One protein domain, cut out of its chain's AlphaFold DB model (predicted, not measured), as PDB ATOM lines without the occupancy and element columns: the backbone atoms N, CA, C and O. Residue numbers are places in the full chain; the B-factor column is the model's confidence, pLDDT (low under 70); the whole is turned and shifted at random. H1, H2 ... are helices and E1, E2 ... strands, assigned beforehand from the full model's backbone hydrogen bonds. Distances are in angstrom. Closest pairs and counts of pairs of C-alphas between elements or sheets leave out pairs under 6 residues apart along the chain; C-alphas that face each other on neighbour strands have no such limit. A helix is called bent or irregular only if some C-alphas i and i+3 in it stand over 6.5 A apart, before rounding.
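This is residues 114 to 262 of the 282 residues of an uncharacterized protein of Gymnopus luxurians FD-317 M1 (UniProt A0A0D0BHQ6). A small two-strand hairpin, E1 and E2, sits near the last residues of the long helix H5, which runs through the core of a mostly crossed helical body. H4, H6 and H7 pack on H5 at steep angles, H3 comes near it, and at the other end of the body H1 points away, with residues 114 to 119 sticking out free. The printed part has 149 residues, with seven named helices and two named strands in the order H1, H2, H3, E1, E2, H4, H5, H6, H7; the sheet, order E1 - E2, is antiparallel and the class is mostly helix. The whole is compact, with a radius of gyration of the C-alphas of 15.6 A and spans of 51 by 36 by 36 A.

E1 is residues 156 to 158, 6.3 A long, and E2 is residues 163 to 165, 6.5 A. H5, residues 193 to 211, measures 27.0 A and begins at C-alpha 193, (-13.530, -15.144, -14.640). H4 is residues 171 to 186, 21.8 A, with a kink of 59 degrees near residue 180; it is irregular, with C-alphas 182 and 185 9.3 A apart. H6 is residues 222 to 236, 21.1 A, and H7 is residues 241 to 259, 26.7 A, ending at C-alpha 259, (-11.869, 0.129, -7.727). H3 is residues 145 to 153, 12.3 A, and H2 is residues 133 to 136, 4.8 A. H1, residues 114 to 128, 20.5 A, begins at C-alpha 114, (-12.359, -32.344, -19.951).

E1 and E2 form a hairpin, with N 156 and O 165 within hydrogen-bond range at 2.8 A, as are N 158 and O 163 at 2.8 A. The closest C-alphas of E2 and H5 are those of Cys 163 and Gln 211, 7.4 A. H5 touches H7 at a steep tilt of 62 degrees, the same way, closest at the C-alphas of Ala 197 and Leu 252, 5.2 A. With residues 222 to 226 alone, H6 touches H5 at a steep tilt of 60 degrees, opposite ways, closest at the C-alphas of Val 205 and Val 226, 6.3 A. With residues 171 to 175 alone, H4 touches H5, closest at the C-alphas of Ser 175 and Val 196, 5.9 A. H4 touches H3 with residues 174 to 178 alone, closest at the C-alphas of Ser 153 and Leu 174, 7.0 A. H1 and H5 are close but not clearly touching, with the C-alphas of Val 124 and Ile 195 7.5 A apart. H2 is apart from H1, H3 and H5, among others. In H1, H3, H5, H6 and H7 every O i to N i+4 pair is within hydrogen-bond range, in H4 10 of 12 are, and H2 is too short for such a pair.

The two C-alphas farthest apart are those of Asp 114 and Leu 160, 51.2 A. The printed part has no cut and no long link. Its mean pLDDT is 81.8, and residues 115 to 117, 119 to 148 and 186 to 187 are under 70.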
ATOM      1  N   ASP A 114     -11.833 -31.882 -21.242       71.81
ATOM      2  CA  ASP A 114     -12.359 -32.344 -19.951       71.81
ATOM      3  C   ASP A 114     -11.263 -32.540 -18.887       71.81
ATOM      4  O   ASP A 114     -11.467 -32.224 -17.716       71.81
ATOM      5  N   LEU A 115     -10.083 -33.038 -19.272       63.78
ATOM      6  CA  LEU A 115      -8.954 -33.165 -18.352       63.78
ATOM      7  C   LEU A 115      -8.372 -31.795 -18.004       63.78
ATOM      8  O   LEU A 115      -8.032 -31.577 -16.847       63.78
ATOM      9  N   ASN A 116      -8.307 -30.872 -18.965       68.19
ATOM     10  CA  ASN A 116      -7.848 -29.511 -18.703       68.19
ATOM     11  C   ASN A 116      -8.793 -28.787 -17.734       68.19
ATOM     12  O   ASN A 116      -8.352 -28.291 -16.706       68.19
ATOM     13  N   ALA A 117     -10.106 -28.872 -17.974       67.56
ATOM     14  CA  ALA A 117     -11.113 -28.327 -17.066       67.56
ATOM     15  C   ALA A 117     -11.032 -28.938 -15.654       67.56
ATOM     16  O   ALA A 117     -11.225 -28.235 -14.669       67.56
ATOM     17  N   LYS A 118     -10.712 -30.235 -15.532       70.50
ATOM     18  CA  LYS A 118     -10.486 -30.890 -14.230       70.50
ATOM     19  C   LYS A 118      -9.195 -30.451 -13.553       70.50
ATOM     20  O   LYS A 118      -9.166 -30.390 -12.330       70.50
ATOM     21  N   ILE A 119      -8.134 -30.196 -14.315       67.50
ATOM     22  CA  ILE A 119      -6.880 -29.657 -13.779       67.50
ATOM     23  C   ILE A 119      -7.120 -28.242 -13.263       67.50
ATOM     24  O   ILE A 119      -6.706 -27.956 -12.147       67.50
ATOM     25  N   ASP A 120      -7.847 -27.411 -14.006       67.88
ATOM     26  CA  ASP A 120      -8.204 -26.058 -13.581       67.88
ATOM     27  C   ASP A 120      -9.124 -26.082 -12.353       67.88
ATOM     28  O   ASP A 120      -8.864 -25.378 -11.380       67.88
ATOM     29  N   ASP A 121     -10.145 -26.945 -12.339       67.06
ATOM     30  CA  ASP A 121     -11.029 -27.135 -11.182       67.06
ATOM     31  C   ASP A 121     -10.247 -27.616  -9.951       67.06
ATOM     32  O   ASP A 121     -10.418 -27.080  -8.859       67.06
ATOM     33  N   LEU A 122      -9.325 -28.573 -10.116       63.25
ATOM     34  CA  LEU A 122      -8.455 -29.039  -9.035       63.25
ATOM     35  C   LEU A 122      -7.452 -27.976  -8.599       63.25
ATOM     36  O   LEU A 122      -7.205 -27.869  -7.406       63.25
ATOM     37  N   ALA A 123      -6.887 -27.194  -9.514       64.44
ATOM     38  CA  ALA A 123      -5.959 -26.121  -9.192       64.44
ATOM     39  C   ALA A 123      -6.678 -25.032  -8.396       64.44
ATOM     40  O   ALA A 123      -6.228 -24.682  -7.311       64.44
ATOM     41  N   VAL A 124      -7.841 -24.573  -8.864       67.12
ATOM     42  CA  VAL A 124      -8.686 -23.611  -8.146       67.12
ATOM     43  C   VAL A 124      -9.102 -24.174  -6.794       67.12
ATOM     44  O   VAL A 124      -8.979 -23.490  -5.783       67.12
ATOM     45  N   LYS A 125      -9.531 -25.437  -6.739       63.25
ATOM     46  CA  LYS A 125      -9.889 -26.094  -5.485       63.25
ATOM     47  C   LYS A 125      -8.700 -26.185  -4.542       63.25
ATOM     48  O   LYS A 125      -8.880 -25.924  -3.373       63.25
ATOM     49  N   ILE A 126      -7.501 -26.496  -5.023       63.88
ATOM     50  CA  ILE A 126      -6.285 -26.537  -4.205       63.88
ATOM     51  C   ILE A 126      -5.950 -25.126  -3.702       63.88
ATOM     52  O   ILE A 126      -5.782 -24.921  -2.507       63.88
ATOM     53  N   PHE A 127      -5.921 -24.125  -4.578       58.75
ATOM     54  CA  PHE A 127      -5.603 -22.751  -4.188       58.75
ATOM     55  C   PHE A 127      -6.615 -22.153  -3.205       58.75
ATOM     56  O   PHE A 127      -6.230 -21.336  -2.366       58.75
ATOM     57  N   LEU A 128      -7.879 -22.571  -3.293       55.72
ATOM     58  CA  LEU A 128      -8.983 -22.063  -2.481       55.72
ATOM     59  C   LEU A 128      -9.432 -23.012  -1.361       55.72
ATOM     60  O   LEU A 128     -10.389 -22.677  -0.665       55.72
ATOM     61  N   ASP A 129      -8.812 -24.183  -1.181       53.72
ATOM     62  CA  ASP A 129      -9.154 -25.092  -0.082       53.72
ATOM     63  C   ASP A 129      -8.419 -24.635   1.189       53.72
ATOM     64  O   ASP A 129      -7.193 -24.781   1.289       53.72
ATOM     65  N   PRO A 130      -9.141 -24.092   2.188       48.84
ATOM     66  CA  PRO A 130      -8.533 -23.619   3.426       48.84
ATOM     67  C   PRO A 130      -7.918 -24.765   4.244       48.84
ATOM     68  O   PRO A 130      -7.134 -24.511   5.155       48.84
ATOM     69  N   ALA A 131      -8.238 -26.028   3.926       47.09
ATOM     70  CA  ALA A 131      -7.697 -27.202   4.598       47.09
ATOM     71  C   ALA A 131      -6.305 -27.621   4.095       47.09
ATOM     72  O   ALA A 131      -5.728 -28.564   4.648       47.09
ATOM     73  N   ILE A 132      -5.732 -26.956   3.078       57.28
ATOM     74  CA  ILE A 132      -4.356 -27.258   2.673       57.28
ATOM     75  C   ILE A 132      -3.407 -26.912   3.829       57.28
ATOM     76  O   ILE A 132      -3.401 -25.774   4.302       57.28
ATOM     77  N   PRO A 133      -2.553 -27.856   4.277       52.38
ATOM     78  CA  PRO A 133      -1.649 -27.652   5.410       52.38
ATOM     79  C   PRO A 133      -0.743 -26.418   5.297       52.38
ATOM     80  O   PRO A 133      -0.326 -25.890   6.324       52.38
ATOM     81  N   ALA A 134      -0.483 -25.926   4.080       51.25
ATOM     82  CA  ALA A 134       0.225 -24.669   3.827       51.25
ATOM     83  C   ALA A 134      -0.461 -23.440   4.462       51.25
ATOM     84  O   ALA A 134       0.233 -22.519   4.884       51.25
ATOM     85  N   TYR A 135      -1.793 -23.447   4.587       48.84
ATOM     86  CA  TYR A 135      -2.561 -22.408   5.284       48.84
ATOM     87  C   TYR A 135      -2.715 -22.695   6.787       48.84
ATOM     88  O   TYR A 135      -2.721 -21.769   7.596       48.84
ATOM     89  N   VAL A 136      -2.820 -23.970   7.179       50.62
ATOM     90  CA  VAL A 136      -3.200 -24.374   8.548       50.62
ATOM     91  C   VAL A 136      -2.006 -24.561   9.489       50.62
ATOM     92  O   VAL A 136      -2.118 -24.282  10.680       50.62
ATOM     93  N   GLN A 137      -0.861 -25.047   9.000       45.38
ATOM     94  CA  GLN A 137       0.238 -25.486   9.874       45.38
ATOM     95  C   GLN A 137       1.397 -24.494   9.975       45.38
ATOM     96  O   GLN A 137       2.195 -24.599  10.901       45.38
ATOM     97  N   ASP A 138       1.442 -23.487   9.104       42.84
ATOM     98  CA  ASP A 138       2.520 -22.499   9.063       42.84
ATOM     99  C   ASP A 138       1.994 -21.056   8.950       42.84
ATOM    100  O   ASP A 138       2.659 -20.202   8.379       42.84
ATOM    101  N   ALA A 139       0.861 -20.695   9.566       47.50
ATOM    102  CA  ALA A 139       0.473 -19.274   9.691       47.50
ATOM    103  C   ALA A 139       1.548 -18.412  10.408       47.50
ATOM    104  O   ALA A 139       1.548 -17.187  10.314       47.50
ATOM    105  N   ALA A 140       2.495 -19.053  11.106       51.31
ATOM    106  CA  ALA A 140       3.675 -18.423  11.695       51.31
ATOM    107  C   ALA A 140       4.924 -18.414  10.778       51.31
ATOM    108  O   ALA A 140       5.917 -17.774  11.129       51.31
ATOM    109  N   LYS A 141       4.917 -19.123   9.636       44.66
ATOM    110  CA  LYS A 141       6.104 -19.392   8.795       44.66
ATOM    111  C   LYS A 141       5.905 -19.125   7.295       44.66
ATOM    112  O   LYS A 141       6.832 -18.621   6.662       44.66
ATOM    113  N   CYS A 142       4.713 -19.364   6.743       43.03
ATOM    114  CA  CYS A 142       4.227 -18.692   5.537       43.03
ATOM    115  C   CYS A 142       4.034 -17.222   5.907       43.03
ATOM    116  O   CYS A 142       3.025 -16.820   6.480       43.03
ATOM    117  N   GLY A 143       5.092 -16.437   5.700       44.91
ATOM    118  CA  GLY A 143       5.104 -15.029   6.058       44.91
ATOM    119  C   GLY A 143       3.973 -14.242   5.377       44.91
ATOM    120  O   GLY A 143       3.423 -14.692   4.377       44.91
ATOM    121  N   PRO A 144       3.674 -13.032   5.877       54.41
ATOM    122  CA  PRO A 144       2.515 -12.194   5.538       54.41
ATOM    123  C   PRO A 144       2.396 -11.731   4.073       54.41
ATOM    124  O   PRO A 144       1.632 -10.810   3.818       54.41
ATOM    125  N   LYS A 145       3.138 -12.308   3.121       58.59
ATOM    126  CA  LYS A 145       3.297 -11.811   1.748       58.59
ATOM    127  C   LYS A 145       2.012 -11.869   0.920       58.59
ATOM    128  O   LYS A 145       1.700 -10.885   0.260       58.59
ATOM    129  N   ASP A 146       1.224 -12.933   1.024       56.75
ATOM    130  CA  ASP A 146       0.018 -13.074   0.190       56.75
ATOM    131  C   ASP A 146      -1.095 -12.123   0.663       56.75
ATOM    132  O   ASP A 146      -1.722 -11.415  -0.126       56.75
ATOM    133  N   THR A 147      -1.267 -12.002   1.984       59.25
ATOM    134  CA  THR A 147      -2.136 -10.989   2.606       59.25
ATOM    135  C   THR A 147      -1.613  -9.567   2.371       59.25
ATOM    136  O   THR A 147      -2.399  -8.615   2.375       59.25
ATOM    137  N   LEU A 148      -0.297  -9.413   2.158       69.31
ATOM    138  CA  LEU A 148       0.331  -8.147   1.781       69.31
ATOM    139  C   LEU A 148      -0.134  -7.719   0.395       69.31
ATOM    140  O   LEU A 148      -0.556  -6.584   0.262       69.31
ATOM    141  N   MET A 149      -0.137  -8.614  -0.598       79.69
ATOM    142  CA  MET A 149      -0.498  -8.246  -1.973       79.69
ATOM    143  C   MET A 149      -1.941  -7.749  -2.087       79.69
ATOM    144  O   MET A 149      -2.198  -6.734  -2.734       79.69
ATOM    145  N   ILE A 150      -2.887  -8.415  -1.414       83.06
ATOM    146  CA  ILE A 150      -4.287  -7.965  -1.384       83.06
ATOM    147  C   ILE A 150      -4.404  -6.630  -0.632       83.06
ATOM    148  O   ILE A 150      -5.100  -5.725  -1.090       83.06
ATOM    149  N   GLY A 151      -3.699  -6.466   0.490       83.38
ATOM    150  CA  GLY A 151      -3.694  -5.203   1.233       83.38
ATOM    151  C   GLY A 151      -3.074  -4.040   0.455       83.38
ATOM    152  O   GLY A 151      -3.637  -2.952   0.426       83.38
ATOM    153  N   GLU A 152      -1.947  -4.271  -0.216       88.31
ATOM    154  CA  GLU A 152      -1.224  -3.284  -1.026       88.31
ATOM    155  C   GLU A 152      -2.035  -2.850  -2.249       88.31
ATOM    156  O   GLU A 152      -2.001  -1.679  -2.620       88.31
ATOM    157  N   SER A 153      -2.827  -3.760  -2.827       90.00
ATOM    158  CA  SER A 153      -3.719  -3.445  -3.950       90.00
ATOM    159  C   SER A 153      -4.833  -2.447  -3.605       90.00
ATOM    160  O   SER A 153      -5.349  -1.784  -4.504       90.00
ATOM    161  N   LEU A 154      -5.183  -2.304  -2.316       89.44
ATOM    162  CA  LEU A 154      -6.156  -1.316  -1.830       89.44
ATOM    163  C   LEU A 154      -5.552   0.082  -1.659       89.44
ATOM    164  O   LEU A 154      -6.276   1.023  -1.348       89.44
ATOM    165  N   GLY A 155      -4.239   0.242  -1.805       90.94
ATOM    166  CA  GLY A 155      -3.564   1.492  -1.485       90.94
ATOM    167  C   GLY A 155      -3.414   1.708   0.025       90.94
ATOM    168  O   GLY A 155      -3.088   0.796   0.783       90.94
ATOM    169  N   THR A 156      -3.584   2.950   0.475       92.56
ATOM    170  CA  THR A 156      -3.355   3.360   1.868       92.56
ATOM    171  C   THR A 156      -4.671   3.505   2.616       92.56
ATOM    172  O   THR A 156      -5.558   4.254   2.209       92.56
ATOM    173  N   PHE A 157      -4.788   2.818   3.748       92.62
ATOM    174  CA  PHE A 157      -5.929   2.971   4.641       92.62
ATOM    175  C   PHE A 157      -5.855   4.297   5.405       92.62
ATOM    176  O   PHE A 157      -4.897   4.544   6.140       92.62
ATOM    177  N   ASP A 158      -6.877   5.132   5.254       93.00
ATOM    178  CA  ASP A 158      -7.045   6.354   6.028       93.00
ATOM    179  C   ASP A 158      -7.917   6.079   7.260       93.00
ATOM    180  O   ASP A 158      -9.114   5.794   7.178       93.00
ATOM    181  N   ILE A 159      -7.293   6.192   8.433       91.12
ATOM    182  CA  ILE A 159      -7.917   5.947   9.737       91.12
ATOM    183  C   ILE A 159      -9.045   6.954  10.012       91.12
ATOM    184  O   ILE A 159     -10.017   6.612  10.685       91.12
ATOM    185  N   LEU A 160      -8.937   8.191   9.515       93.44
ATOM    186  CA  LEU A 160      -9.913   9.244   9.811       93.44
ATOM    187  C   LEU A 160     -11.229   9.030   9.068       93.44
ATOM    188  O   LEU A 160     -12.303   9.280   9.612       93.44
ATOM    189  N   THR A 161     -11.140   8.575   7.824       91.38
ATOM    190  CA  THR A 161     -12.291   8.338   6.949       91.38
ATOM    191  C   THR A 161     -12.742   6.879   6.947       91.38
ATOM    192  O   THR A 161     -13.814   6.575   6.422       91.38
ATOM    193  N   ASN A 162     -11.970   5.986   7.577       91.50
ATOM    194  CA  ASN A 162     -12.191   4.541   7.590       91.50
ATOM    195  C   ASN A 162     -12.336   3.964   6.167       91.50
ATOM    196  O   ASN A 162     -13.150   3.070   5.906       91.50
ATOM    197  N   CYS A 163     -11.581   4.522   5.219       91.25
ATOM    198  CA  CYS A 163     -11.607   4.116   3.823       91.25
ATOM    199  C   CYS A 163     -10.195   3.963   3.260       91.25
ATOM    200  O   CYS A 163      -9.217   4.503   3.774       91.25
ATOM    201  N   PHE A 164     -10.093   3.176   2.198       91.50
ATOM    202  CA  PHE A 164      -8.855   3.025   1.453       91.50
ATOM    203  C   PHE A 164      -8.744   4.140   0.410       91.50
ATOM    204  O   PHE A 164      -9.730   4.495  -0.236       91.50
ATOM    205  N   THR A 165      -7.549   4.709   0.271       91.12
ATOM    206  CA  THR A 165      -7.244   5.821  -0.635       91.12
ATOM    207  C   THR A 165      -5.934   5.566  -1.376       91.12
ATOM    208  O   THR A 165      -5.020   4.935  -0.847       91.12
ATOM    209  N   GLY A 166      -5.808   6.092  -2.594       85.12
ATOM    210  CA  GLY A 166      -4.593   5.973  -3.402       85.12
ATOM    211  C   GLY A 166      -4.833   5.233  -4.716       85.12
ATOM    212  O   GLY A 166      -5.985   5.063  -5.118       85.12
ATOM    213  N   PRO A 167      -3.762   4.850  -5.429       89.50
ATOM    214  CA  PRO A 167      -3.909   4.050  -6.632       89.50
ATOM    215  C   PRO A 167      -4.388   2.652  -6.236       89.50
ATOM    216  O   PRO A 167      -3.727   1.967  -5.457       89.50
ATOM    217  N   PHE A 168      -5.538   2.253  -6.766       90.56
ATOM    218  CA  PHE A 168      -6.043   0.895  -6.630       90.56
ATOM    219  C   PHE A 168      -5.518   0.052  -7.788       90.56
ATOM    220  O   PHE A 168      -5.487   0.516  -8.931       90.56
ATOM    221  N   THR A 169      -5.130  -1.187  -7.504       91.31
ATOM    222  CA  THR A 169      -4.854  -2.167  -8.559       91.31
ATOM    223  C   THR A 169      -6.168  -2.840  -8.927       91.31
ATOM    224  O   THR A 169      -6.813  -3.439  -8.069       91.31
ATOM    225  N   GLY A 170      -6.571  -2.762 -10.196       91.06
ATOM    226  CA  GLY A 170      -7.797  -3.412 -10.657       91.06
ATOM    227  C   GLY A 170      -7.764  -4.924 -10.401       91.06
ATOM    228  O   GLY A 170      -6.722  -5.568 -10.534       91.06
ATOM    229  N   VAL A 171      -8.909  -5.518 -10.066       91.75
ATOM    230  CA  VAL A 171      -8.996  -6.924  -9.629       91.75
ATOM    231  C   VAL A 171      -8.457  -7.938 -10.646       91.75
ATOM    232  O   VAL A 171      -7.905  -8.973 -10.269       91.75
ATOM    233  N   VAL A 172      -8.546  -7.634 -11.944       90.88
ATOM    234  CA  VAL A 172      -7.970  -8.465 -13.016       90.88
ATOM    235  C   VAL A 172      -6.440  -8.441 -12.974       90.88
ATOM    236  O   VAL A 172      -5.800  -9.486 -13.086       90.88
ATOM    237  N   GLU A 173      -5.843  -7.264 -12.793       91.06
ATOM    238  CA  GLU A 173      -4.392  -7.114 -12.675       91.06
ATOM    239  C   GLU A 173      -3.885  -7.734 -11.370       91.06
ATOM    240  O   GLU A 173      -2.912  -8.485 -11.385       91.06
ATOM    241  N   LEU A 174      -4.608  -7.532 -10.264       90.75
ATOM    242  CA  LEU A 174      -4.338  -8.218  -9.003       90.75
ATOM    243  C   LEU A 174      -4.348  -9.742  -9.178       90.75
ATOM    244  O   LEU A 174      -3.435 -10.417  -8.709       90.75
ATOM    245  N   SER A 175      -5.327 -10.282  -9.906       90.62
ATOM    246  CA  SER A 175      -5.408 -11.718 -10.189       90.62
ATOM    247  C   SER A 175      -4.192 -12.225 -10.963       90.62
ATOM    248  O   SER A 175      -3.631 -13.259 -10.605       90.62
ATOM    249  N   ARG A 176      -3.731 -11.473 -11.973       89.31
ATOM    250  CA  ARG A 176      -2.493 -11.796 -12.706       89.31
ATOM    251  C   ARG A 176      -1.283 -11.804 -11.778       89.31
ATOM    252  O   ARG A 176      -0.476 -12.724 -11.852       89.31
ATOM    253  N   ASN A 177      -1.177 -10.812 -10.897       89.19
ATOM    254  CA  ASN A 177      -0.051 -10.689  -9.975       89.19
ATOM    255  C   ASN A 177      -0.019 -11.840  -8.960       89.19
ATOM    256  O   ASN A 177       1.041 -12.416  -8.733       89.19
ATOM    257  N   VAL A 178      -1.176 -12.227  -8.411       87.44
ATOM    258  CA  VAL A 178      -1.294 -13.380  -7.500       87.44
ATOM    259  C   VAL A 178      -0.905 -14.679  -8.209       87.44
ATOM    260  O   VAL A 178      -0.135 -15.466  -7.665       87.44
ATOM    261  N   ILE A 179      -1.383 -14.893  -9.438       85.12
ATOM    262  CA  ILE A 179      -1.028 -16.076 -10.236       85.12
ATOM    263  C   ILE A 179       0.470 -16.102 -10.557       85.12
ATOM    264  O   ILE A 179       1.095 -17.155 -10.451       85.12
ATOM    265  N   ALA A 180       1.059 -14.964 -10.931       84.62
ATOM    266  CA  ALA A 180       2.480 -14.869 -11.255       84.62
ATOM    267  C   ALA A 180       3.375 -15.141 -10.035       84.62
ATOM    268  O   ALA A 180       4.401 -15.813 -10.167       84.62
ATOM    269  N   GLU A 181       2.980 -14.660  -8.852       83.75
ATOM    270  CA  GLU A 181       3.712 -14.902  -7.606       83.75
ATOM    271  C   GLU A 181       3.588 -16.369  -7.166       83.75
ATOM    272  O   GLU A 181       4.593 -17.012  -6.862       83.75
ATOM    273  N   ALA A 182       2.379 -16.938  -7.210       78.50
ATOM    274  CA  ALA A 182       2.127 -18.314  -6.783       78.50
ATOM    275  C   ALA A 182       2.673 -19.368  -7.765       78.50
ATOM    276  O   ALA A 182       3.202 -20.401  -7.353       78.50
ATOM    277  N   GLY A 183       2.537 -19.129  -9.072       73.81
ATOM    278  CA  GLY A 183       2.951 -20.049 -10.135       73.81
ATOM    279  C   GLY A 183       4.412 -19.899 -10.571       73.81
ATOM    280  O   GLY A 183       4.932 -20.748 -11.301       73.81
ATOM    281  N   GLY A 184       5.084 -18.827 -10.142       73.38
ATOM    282  CA  GLY A 184       6.420 -18.467 -10.601       73.38
ATOM    283  C   GLY A 184       6.476 -18.094 -12.091       73.38
ATOM    284  O   GLY A 184       5.484 -18.094 -12.817       73.38
ATOM    285  N   LYS A 185       7.688 -17.805 -12.587       72.44
ATOM    286  CA  LYS A 185       7.936 -17.299 -13.959       72.44
ATOM    287  C   LYS A 185       7.505 -18.241 -15.095       72.44
ATOM    288  O   LYS A 185       7.554 -17.841 -16.253       72.44
ATOM    289  N   SER A 186       7.168 -19.491 -14.790       67.12
ATOM    290  CA  SER A 186       6.870 -20.537 -15.774       67.12
ATOM    291  C   SER A 186       5.380 -20.774 -16.013       67.12
ATOM    292  O   SER A 186       5.045 -21.511 -16.937       67.12
ATOM    293  N   CYS A 187       4.487 -20.189 -15.210       63.03
ATOM    294  CA  CYS A 187       3.050 -20.415 -15.348       63.03
ATOM    295  C   CYS A 187       2.421 -19.351 -16.257       63.03
ATOM    296  O   CYS A 187       2.140 -18.237 -15.824       63.03
ATOM    297  N   SER A 188       2.191 -19.699 -17.525       71.00
ATOM    298  CA  SER A 188       1.309 -18.934 -18.416       71.00
ATOM    299  C   SER A 188      -0.128 -19.392 -18.179       71.00
ATOM    300  O   SER A 188      -0.667 -20.161 -18.967       71.00
ATOM    301  N   VAL A 189      -0.703 -19.012 -17.037       75.44
ATOM    302  CA  VAL A 189      -2.102 -19.314 -16.716       75.44
ATOM    303  C   VAL A 189      -2.945 -18.104 -17.073       75.44
ATOM    304  O   VAL A 189      -2.749 -17.018 -16.520       75.44
ATOM    305  N   ASP A 190      -3.884 -18.307 -17.990       82.25
ATOM    306  CA  ASP A 190      -4.849 -17.283 -18.353       82.25
ATOM    307  C   ASP A 190      -5.809 -17.029 -17.188       82.25
ATOM    308  O   ASP A 190      -6.284 -17.937 -16.499       82.25
ATOM    309  N   VAL A 191      -6.077 -15.750 -16.934       85.12
ATOM    310  CA  VAL A 191      -6.915 -15.334 -15.811       85.12
ATOM    311  C   VAL A 191      -8.376 -15.577 -16.155       85.12
ATOM    312  O   VAL A 191      -8.997 -14.805 -16.883       85.12
ATOM    313  N   SER A 192      -8.935 -16.647 -15.598       88.12
ATOM    314  CA  SER A 192     -10.340 -16.993 -15.785       88.12
ATOM    315  C   SER A 192     -11.269 -16.151 -14.898       88.12
ATOM    316  O   SER A 192     -10.923 -15.763 -13.780       88.12
ATOM    317  N   ILE A 193     -12.496 -15.902 -15.374       87.94
ATOM    318  CA  ILE A 193     -13.530 -15.144 -14.640       87.94
ATOM    319  C   ILE A 193     -13.781 -15.703 -13.225       87.94
ATOM    320  O   ILE A 193     -13.861 -14.900 -12.290       87.94
ATOM    321  N   PRO A 194     -13.872 -17.034 -13.003       87.56
ATOM    322  CA  PRO A 194     -14.049 -17.578 -11.659       87.56
ATOM    323  C   PRO A 194     -12.926 -17.184 -10.690       87.56
ATOM    324  O   PRO A 194     -13.210 -16.882  -9.530       87.56
ATOM    325  N   ILE A 195     -11.670 -17.129 -11.155       88.69
ATOM    326  CA  ILE A 195     -10.531 -16.719 -10.321       88.69
ATOM    327  C   ILE A 195     -10.673 -15.246  -9.937       88.69
ATOM    328  O   ILE A 195     -10.604 -14.919  -8.752       88.69
ATOM    329  N   VAL A 196     -10.959 -14.373 -10.909       91.44
ATOM    330  CA  VAL A 196     -11.160 -12.937 -10.652       91.44
ATOM    331  C   VAL A 196     -12.297 -12.709  -9.659       91.44
ATOM    332  O   VAL A 196     -12.143 -11.951  -8.705       91.44
ATOM    333  N   ALA A 197     -13.425 -13.399  -9.830       90.94
ATOM    334  CA  ALA A 197     -14.562 -13.272  -8.924       90.94
ATOM    335  C   ALA A 197     -14.235 -13.769  -7.504       90.94
ATOM    336  O   ALA A 197     -14.713 -13.206  -6.517       90.94
ATOM    337  N   SER A 198     -13.399 -14.803  -7.387       91.62
ATOM    338  CA  SER A 198     -12.936 -15.327  -6.096       91.62
ATOM    339  C   SER A 198     -12.020 -14.329  -5.388       91.62
ATOM    340  O   SER A 198     -12.181 -14.088  -4.192       91.62
ATOM    341  N   ILE A 199     -11.117 -13.685  -6.131       92.81
ATOM    342  CA  ILE A 199     -10.245 -12.631  -5.603       92.81
ATOM    343  C   ILE A 199     -11.066 -11.400  -5.204       92.81
ATOM    344  O   ILE A 199     -10.881 -10.906  -4.096       92.81
ATOM    345  N   ALA A 200     -12.049 -10.977  -6.009       93.94
ATOM    346  CA  ALA A 200     -12.988  -9.909  -5.646       93.94
ATOM    347  C   ALA A 200     -13.740 -10.221  -4.339       93.94
ATOM    348  O   ALA A 200     -13.922  -9.360  -3.475       93.94
ATOM    349  N   PHE A 201     -14.157 -11.478  -4.150       95.62
ATOM    350  CA  PHE A 201     -14.771 -11.912  -2.899       95.62
ATOM    351  C   PHE A 201     -13.811 -11.778  -1.716       95.62
ATOM    352  O   PHE A 201     -14.182 -11.129  -0.733       95.62
ATOM    353  N   LEU A 202     -12.592 -12.317  -1.816       93.94
ATOM    354  CA  LEU A 202     -11.568 -12.173  -0.773       93.94
ATOM    355  C   LEU A 202     -11.306 -10.702  -0.452       93.94
ATOM    356  O   LEU A 202     -11.225 -10.333   0.720       93.94
ATOM    357  N   TRP A 203     -11.268  -9.856  -1.477       92.62
ATOM    358  CA  TRP A 203     -11.078  -8.422  -1.333       92.62
ATOM    359  C   TRP A 203     -12.213  -7.765  -0.548       92.62
ATOM    360  O   TRP A 203     -11.983  -7.024   0.408       92.62
ATOM    361  N   SER A 204     -13.458  -8.127  -0.864       95.19
ATOM    362  CA  SER A 204     -14.638  -7.631  -0.154       95.19
ATOM    363  C   SER A 204     -14.661  -8.036   1.325       95.19
ATOM    364  O   SER A 204     -15.124  -7.263   2.168       95.19
ATOM    365  N   VAL A 205     -14.168  -9.236   1.662       95.44
ATOM    366  CA  VAL A 205     -14.039  -9.687   3.057       95.44
ATOM    367  C   VAL A 205     -12.903  -8.937   3.742       95.44
ATOM    368  O   VAL A 205     -13.086  -8.459   4.858       95.44
ATOM    369  N   TYR A 206     -11.772  -8.767   3.054       93.94
ATOM    370  CA  TYR A 206     -10.612  -8.044   3.566       93.94
ATOM    371  C   TYR A 206     -10.986  -6.625   3.979       93.94
ATOM    372  O   TYR A 206     -10.693  -6.225   5.099       93.94
ATOM    373  N   VAL A 207     -11.682  -5.882   3.113       93.75
ATOM    374  CA  VAL A 207     -12.090  -4.498   3.395       93.75
ATOM    375  C   VAL A 207     -12.990  -4.429   4.629       93.75
ATOM    376  O   VAL A 207     -12.757  -3.590   5.497       93.75
ATOM    377  N   LYS A 208     -13.972  -5.333   4.754       95.38
ATOM    378  CA  LYS A 208     -14.867  -5.379   5.925       95.38
ATOM    379  C   LYS A 208     -14.103  -5.641   7.223       95.38
ATOM    380  O   LYS A 208     -14.334  -4.953   8.213       95.38
ATOM    381  N   GLU A 209     -13.199  -6.618   7.213       94.69
ATOM    382  CA  GLU A 209     -12.401  -6.973   8.391       94.69
ATOM    383  C   GLU A 209     -11.374  -5.884   8.727       94.69
ATOM    384  O   GLU A 209     -11.183  -5.553   9.894       94.69
ATOM    385  N   ALA A 210     -10.752  -5.265   7.723       92.62
ATOM    386  CA  ALA A 210      -9.830  -4.150   7.910       92.62
ATOM    387  C   ALA A 210     -10.529  -2.936   8.540       92.62
ATOM    388  O   ALA A 210     -10.007  -2.380   9.504       92.62
ATOM    389  N   GLN A 211     -11.731  -2.583   8.070       94.00
ATOM    390  CA  GLN A 211     -12.552  -1.495   8.623       94.00
ATOM    391  C   GLN A 211     -13.044  -1.755  10.052       94.00
ATOM    392  O   GLN A 211     -13.386  -0.813  10.767       94.00
ATOM    393  N   ALA A 212     -13.097  -3.019  10.483       94.69
ATOM    394  CA  ALA A 212     -13.414  -3.381  11.863       94.69
ATOM    395  C   ALA A 212     -12.223  -3.169  12.820       94.69
ATOM    396  O   ALA A 212     -12.394  -3.208  14.040       94.69
ATOM    397  N   THR A 213     -11.021  -2.935  12.287       92.00
ATOM    398  CA  THR A 213      -9.791  -2.728  13.060       92.00
ATOM    399  C   THR A 213      -9.290  -1.290  12.952       92.00
ATOM    400  O   THR A 213      -9.395  -0.649  11.913       92.00
ATOM    401  N   ALA A 214      -8.653  -0.783  14.010       90.44
ATOM    402  CA  ALA A 214      -8.051   0.554  13.987       90.44
ATOM    403  C   ALA A 214      -6.796   0.651  13.092       90.44
ATOM    404  O   ALA A 214      -6.325   1.746  12.800       90.44
ATOM    405  N   THR A 215      -6.221  -0.485  12.694       90.25
ATOM    406  CA  THR A 215      -4.961  -0.565  11.941       90.25
ATOM    407  C   THR A 215      -5.159  -0.605  10.429       90.25
ATOM    408  O   THR A 215      -4.166  -0.550   9.705       90.25
ATOM    409  N   GLY A 216      -6.399  -0.754   9.946       89.88
ATOM    410  CA  GLY A 216      -6.676  -0.964   8.523       89.88
ATOM    411  C   GLY A 216      -6.173  -2.304   7.991       89.88
ATOM    412  O   GLY A 216      -5.971  -2.449   6.788       89.88
ATOM    413  N   LYS A 217      -5.918  -3.276   8.876       90.94
ATOM    414  CA  LYS A 217      -5.437  -4.612   8.512       90.94
ATOM    415  C   LYS A 217      -6.339  -5.658   9.146       90.94
ATOM    416  O   LYS A 217      -6.613  -5.551  10.341       90.94
ATOM    417  N   PRO A 218      -6.752  -6.690   8.404       90.62
ATOM    418  CA  PRO A 218      -7.604  -7.719   8.965       90.62
ATOM    419  C   PRO A 218      -6.871  -8.451  10.097       90.62
ATOM    420  O   PRO A 218      -5.654  -8.656  10.056       90.62
ATOM    421  N   GLY A 219      -7.615  -8.809  11.143       89.12
ATOM    422  CA  GLY A 219      -7.065  -9.516  12.297       89.12
ATOM    423  C   GLY A 219      -6.721 -10.979  11.996       89.12
ATOM    424  O   GLY A 219      -6.986 -11.498  10.913       89.12
ATOM    425  N   ALA A 220      -6.206 -11.691  13.004       88.88
ATOM    426  CA  ALA A 220      -5.880 -13.120  12.902       88.88
ATOM    427  C   ALA A 220      -7.081 -14.011  12.512       88.88
ATOM    428  O   ALA A 220      -6.898 -15.124  12.032       88.88
ATOM    429  N   ASN A 221      -8.307 -13.511  12.683       89.12
ATOM    430  CA  ASN A 221      -9.546 -14.213  12.355       89.12
ATOM    431  C   ASN A 221     -10.020 -14.001  10.908       89.12
ATOM    432  O   ASN A 221     -11.131 -14.410  10.585       89.12
ATOM    433  N   PHE A 222      -9.209 -13.382  10.043       90.56
ATOM    434  CA  PHE A 222      -9.568 -13.112   8.649       90.56
ATOM    435  C   PHE A 222     -10.122 -14.346   7.924       90.56
ATOM    436  O   PHE A 222     -11.229 -14.311   7.395       90.56
ATOM    437  N   TRP A 223      -9.387 -15.458   7.958       91.06
ATOM    438  CA  TRP A 223      -9.792 -16.687   7.272       91.06
ATOM    439  C   TRP A 223     -11.079 -17.284   7.852       91.06
ATOM    440  O   TRP A 223     -11.946 -17.709   7.097       91.06
ATOM    441  N   ASN A 224     -11.288 -17.177   9.168       90.06
ATOM    442  CA  ASN A 224     -12.554 -17.574   9.793       90.06
ATOM    443  C   ASN A 224     -13.730 -16.723   9.275       90.06
ATOM    444  O   ASN A 224     -14.836 -17.237   9.096       90.06
ATOM    445  N   ALA A 225     -13.513 -15.427   9.023       93.75
ATOM    446  CA  ALA A 225     -14.526 -14.546   8.446       93.75
ATOM    447  C   ALA A 225     -14.817 -14.886   6.975       93.75
ATOM    448  O   ALA A 225     -15.982 -14.860   6.564       93.75
ATOM    449  N   VAL A 226     -13.788 -15.251   6.200       94.06
ATOM    450  CA  VAL A 226     -13.925 -15.759   4.824       94.06
ATOM    451  C   VAL A 226     -14.781 -17.027   4.813       94.06
ATOM    452  O   VAL A 226     -15.809 -17.056   4.133       94.06
ATOM    453  N   ASP A 227     -14.433 -18.023   5.629       91.94
ATOM    454  CA  ASP A 227     -15.164 -19.293   5.726       91.94
ATOM    455  C   ASP A 227     -16.610 -19.088   6.176       91.94
ATOM    456  O   ASP A 227     -17.541 -19.632   5.581       91.94
ATOM    457  N   THR A 228     -16.824 -18.228   7.175       95.12
ATOM    458  CA  THR A 228     -18.170 -17.886   7.657       95.12
ATOM    459  C   THR A 228     -19.016 -17.255   6.548       95.12
ATOM    460  O   THR A 228     -20.199 -17.578   6.409       95.12
ATOM    461  N   GLN A 229     -18.441 -16.368   5.727       95.69
ATOM    462  CA  GLN A 229     -19.160 -15.770   4.598       95.69
ATOM    463  C   GLN A 229     -19.423 -16.781   3.476       95.69
ATOM    464  O   GLN A 229     -20.519 -16.771   2.911       95.69
ATOM    465  N   LEU A 230     -18.481 -17.679   3.181       94.19
ATOM    466  CA  LEU A 230     -18.686 -18.750   2.203       94.19
ATOM    467  C   LEU A 230     -19.793 -19.713   2.640       94.19
ATOM    468  O   LEU A 230     -20.688 -20.014   1.847       94.19
ATOM    469  N   GLU A 231     -19.781 -20.148   3.899       93.94
ATOM    470  CA  GLU A 231     -20.802 -21.034   4.465       93.94
ATOM    471  C   GLU A 231     -22.183 -20.370   4.463       93.94
ATOM    472  O   GLU A 231     -23.197 -20.975   4.102       93.94
ATOM    473  N   ARG A 232     -22.233 -19.070   4.765       96.75
ATOM    474  CA  ARG A 232     -23.454 -18.272   4.647       96.75
ATOM    475  C   ARG A 232     -23.980 -18.230   3.208       96.75
ATOM    476  O   ARG A 232     -25.166 -18.460   2.991       96.75
ATOM    477  N   ILE A 233     -23.131 -17.964   2.214       95.19
ATOM    478  CA  ILE A 233     -23.551 -17.941   0.801       95.19
ATOM    479  C   ILE A 233     -24.066 -19.325   0.376       95.19
ATOM    480  O   ILE A 233     -25.118 -19.427  -0.259       95.19
ATOM    481  N   ARG A 234     -23.358 -20.392   0.756       94.12
ATOM    482  CA  ARG A 234     -23.723 -21.786   0.456       94.12
ATOM    483  C   ARG A 234     -25.076 -22.169   1.052       94.12
ATOM    484  O   ARG A 234     -25.946 -22.660   0.328       94.12
ATOM    485  N   SER A 235     -25.287 -21.869   2.332       94.94
ATOM    486  CA  SER A 235     -26.547 -22.136   3.033       94.94
ATOM    487  C   SER A 235     -27.713 -21.312   2.471       94.94
ATOM    488  O   SER A 235     -28.750 -21.882   2.125       94.94
ATOM    489  N   GLU A 236     -27.540 -20.001   2.259       96.62
ATOM    490  CA  GLU A 236     -28.573 -19.126   1.684       96.62
ATOM    491  C   GLU A 236     -28.982 -19.544   0.262       96.62
ATOM    492  O   GLU A 236     -30.142 -19.389  -0.133       96.62
ATOM    493  N   LYS A 237     -28.040 -20.066  -0.536       96.06
ATOM    494  CA  LYS A 237     -28.300 -20.519  -1.912       96.06
ATOM    495  C   LYS A 237     -28.616 -22.008  -2.022       96.06
ATOM    496  O   LYS A 237     -28.800 -22.485  -3.140       96.06
ATOM    497  N   LYS A 238     -28.748 -22.728  -0.900       95.62
ATOM    498  CA  LYS A 238     -29.036 -24.174  -0.853       95.62
ATOM    499  C   LYS A 238     -28.037 -25.007  -1.670       95.62
ATOM    500  O   LYS A 238     -28.437 -25.954  -2.339       95.62
ATOM    501  N   ASN A 239     -26.759 -24.624  -1.656       88.19
ATOM    502  CA  ASN A 239     -25.695 -25.248  -2.450       88.19
ATOM    503  C   ASN A 239     -25.962 -25.306  -3.973       88.19
ATOM    504  O   ASN A 239     -25.393 -26.137  -4.677       88.19
ATOM    505  N   ASP A 240     -26.803 -24.416  -4.509       89.81
ATOM    506  CA  ASP A 240     -27.048 -24.307  -5.949       89.81
ATOM    507  C   ASP A 240     -25.915 -23.525  -6.636       89.81
ATOM    508  O   ASP A 240     -25.778 -22.309  -6.457       89.81
ATOM    509  N   ILE A 241     -25.128 -24.225  -7.458       86.06
ATOM    510  CA  ILE A 241     -23.946 -23.694  -8.157       86.06
ATOM    511  C   ILE A 241     -24.286 -22.458  -8.999       86.06
ATOM    512  O   ILE A 241     -23.536 -21.479  -8.982       86.06
ATOM    513  N   ARG A 242     -25.429 -22.445  -9.701       87.62
ATOM    514  CA  ARG A 242     -25.811 -21.313 -10.564       87.62
ATOM    515  C   ARG A 242     -26.109 -20.077  -9.726       87.62
ATOM    516  O   ARG A 242     -25.697 -18.970 -10.065       87.62
ATOM    517  N   LYS A 243     -26.802 -20.256  -8.601       92.31
ATOM    518  CA  LYS A 243     -27.132 -19.153  -7.689       92.31
ATOM    519  C   LYS A 243     -25.903 -18.623  -6.956       92.31
ATOM    520  O   LYS A 243     -25.819 -17.413  -6.762       92.31
ATOM    521  N   ILE A 244     -24.974 -19.497  -6.568       90.19
ATOM    522  CA  ILE A 244     -23.691 -19.103  -5.971       90.19
ATOM    523  C   ILE A 244     -22.877 -18.304  -6.992       90.19
ATOM    524  O   ILE A 244     -22.464 -17.190  -6.690       90.19
ATOM    525  N   SER A 245     -22.751 -18.796  -8.226       89.19
ATOM    526  CA  SER A 245     -22.022 -18.100  -9.297       89.19
ATOM    527  C   SER A 245     -22.573 -16.691  -9.550       89.19
ATOM    528  O   SER A 245     -21.807 -15.739  -9.653       89.19
ATOM    529  N   ARG A 246     -23.904 -16.510  -9.531       92.19
ATOM    530  CA  ARG A 246     -24.529 -15.174  -9.624       92.19
ATOM    531  C   ARG A 246     -24.178 -14.248  -8.456       92.19
ATOM    532  O   ARG A 246     -24.179 -13.036  -8.633       92.19
ATOM    533  N   VAL A 247     -23.940 -14.778  -7.254       94.25
ATOM    534  CA  VAL A 247     -23.514 -13.967  -6.099       94.25
ATOM    535  C   VAL A 247     -22.095 -13.459  -6.326       94.25
ATOM    536  O   VAL A 247     -21.859 -12.268  -6.167       94.25
ATOM    537  N   PHE A 248     -21.189 -14.336  -6.758       93.81
ATOM    538  CA  PHE A 248     -19.812 -13.972  -7.095       93.81
ATOM    539  C   PHE A 248     -19.742 -12.973  -8.254       93.81
ATOM    540  O   PHE A 248     -18.998 -12.004  -8.158       93.81
ATOM    541  N   ALA A 249     -20.578 -13.133  -9.284       91.25
ATOM    542  CA  ALA A 249     -20.693 -12.160 -10.371       91.25
ATOM    543  C   ALA A 249     -21.073 -10.762  -9.849       91.25
ATOM    544  O   ALA A 249     -20.371  -9.800 -10.115       91.25
ATOM    545  N   ARG A 250     -22.100 -10.652  -8.992       95.38
ATOM    546  CA  ARG A 250     -22.486  -9.356  -8.395       95.38
ATOM    547  C   ARG A 250     -21.405  -8.751  -7.504       95.38
ATOM    548  O   ARG A 250     -21.331  -7.533  -7.376       95.38
ATOM    549  N   ILE A 251     -20.639  -9.592  -6.810       95.12
ATOM    550  CA  ILE A 251     -19.512  -9.132  -5.996       95.12
ATOM    551  C   ILE A 251     -18.440  -8.545  -6.909       95.12
ATOM    552  O   ILE A 251     -17.970  -7.449  -6.627       95.12
ATOM    553  N   LEU A 252     -18.122  -9.227  -8.010       92.88
ATOM    554  CA  LEU A 252     -17.183  -8.749  -9.018       92.88
ATOM    555  C   LEU A 252     -17.651  -7.439  -9.671       92.88
ATOM    556  O   LEU A 252     -16.865  -6.502  -9.756       92.88
ATOM    557  N   ASP A 253     -18.925  -7.335 -10.054       92.94
ATOM    558  CA  ASP A 253     -19.489  -6.108 -10.638       92.94
ATOM    559  C   ASP A 253     -19.336  -4.922  -9.675       92.94
ATOM    560  O   ASP A 253     -18.862  -3.847 -10.043       92.94
ATOM    561  N   LYS A 254     -19.683  -5.134  -8.399       93.94
ATOM    562  CA  LYS A 254     -19.553  -4.112  -7.355       93.94
ATOM    563  C   LYS A 254     -18.096  -3.736  -7.095       93.94
ATOM    564  O   LYS A 254     -17.800  -2.591  -6.769       93.94
ATOM    565  N   ASP A 255     -17.195  -4.699  -7.181       92.81
ATOM    566  CA  ASP A 255     -15.769  -4.479  -6.990       92.81
ATOM    567  C   ASP A 255     -15.186  -3.602  -8.109       92.81
ATOM    568  O   ASP A 255     -14.564  -2.572  -7.842       92.81
ATOM    569  N   GLN A 256     -15.528  -3.915  -9.360       91.06
ATOM    570  CA  GLN A 256     -15.190  -3.094 -10.525       91.06
ATOM    571  C   GLN A 256     -15.816  -1.699 -10.463       91.06
ATOM    572  O   GLN A 256     -15.226  -0.730 -10.932       91.06
ATOM    573  N   GLU A 257     -17.006  -1.561  -9.874       90.19
ATOM    574  CA  GLU A 257     -17.611  -0.254  -9.622       90.19
ATOM    575  C   GLU A 257     -16.807   0.625  -8.668       90.19
ATOM    576  O   GLU A 257     -16.775   1.838  -8.878       90.19
ATOM    577  N   ASN A 258     -16.174   0.035  -7.656       88.62
ATOM    578  CA  ASN A 258     -15.472   0.788  -6.621       88.62
ATOM    579  C   ASN A 258     -14.010   1.066  -6.974       88.62
ATOM    580  O   ASN A 258     -13.509   2.135  -6.629       88.62
ATOM    581  N   TYR A 259     -13.332   0.115  -7.624       84.81
ATOM    582  CA  TYR A 259     -11.869   0.129  -7.727       84.81
ATOM    583  C   TYR A 259     -11.323   0.131  -9.154       84.81
ATOM    584  O   TYR A 259     -10.152   0.453  -9.338       84.81
ATOM    585  N   ASP A 260     -12.132  -0.184 -10.170       83.19
ATOM    586  CA  ASP A 260     -11.674  -0.112 -11.558       83.19
ATOM    587  C   ASP A 260     -11.997   1.268 -12.143       83.19
ATOM    588  O   ASP A 260     -13.121   1.563 -12.562       83.19
ATOM    589  N   THR A 261     -10.995   2.149 -12.153       73.00
ATOM    590  CA  THR A 261     -11.120   3.481 -12.756       73.00
ATOM    591  C   THR A 261     -11.275   3.418 -14.279       73.00
ATOM    592  O   THR A 261     -11.783   4.371 -14.868       73.00
ATOM    593  N   ASP A 262     -10.916   2.287 -14.907       71.94
ATOM    594  CA  ASP A 262     -10.868   2.077 -16.359       71.94
ATOM    595  C   ASP A 262     -11.777   0.910 -16.811       71.94
ATOM    596  O   ASP A 262     -11.396   0.072 -17.634       71.94
TER     597      ASP A 262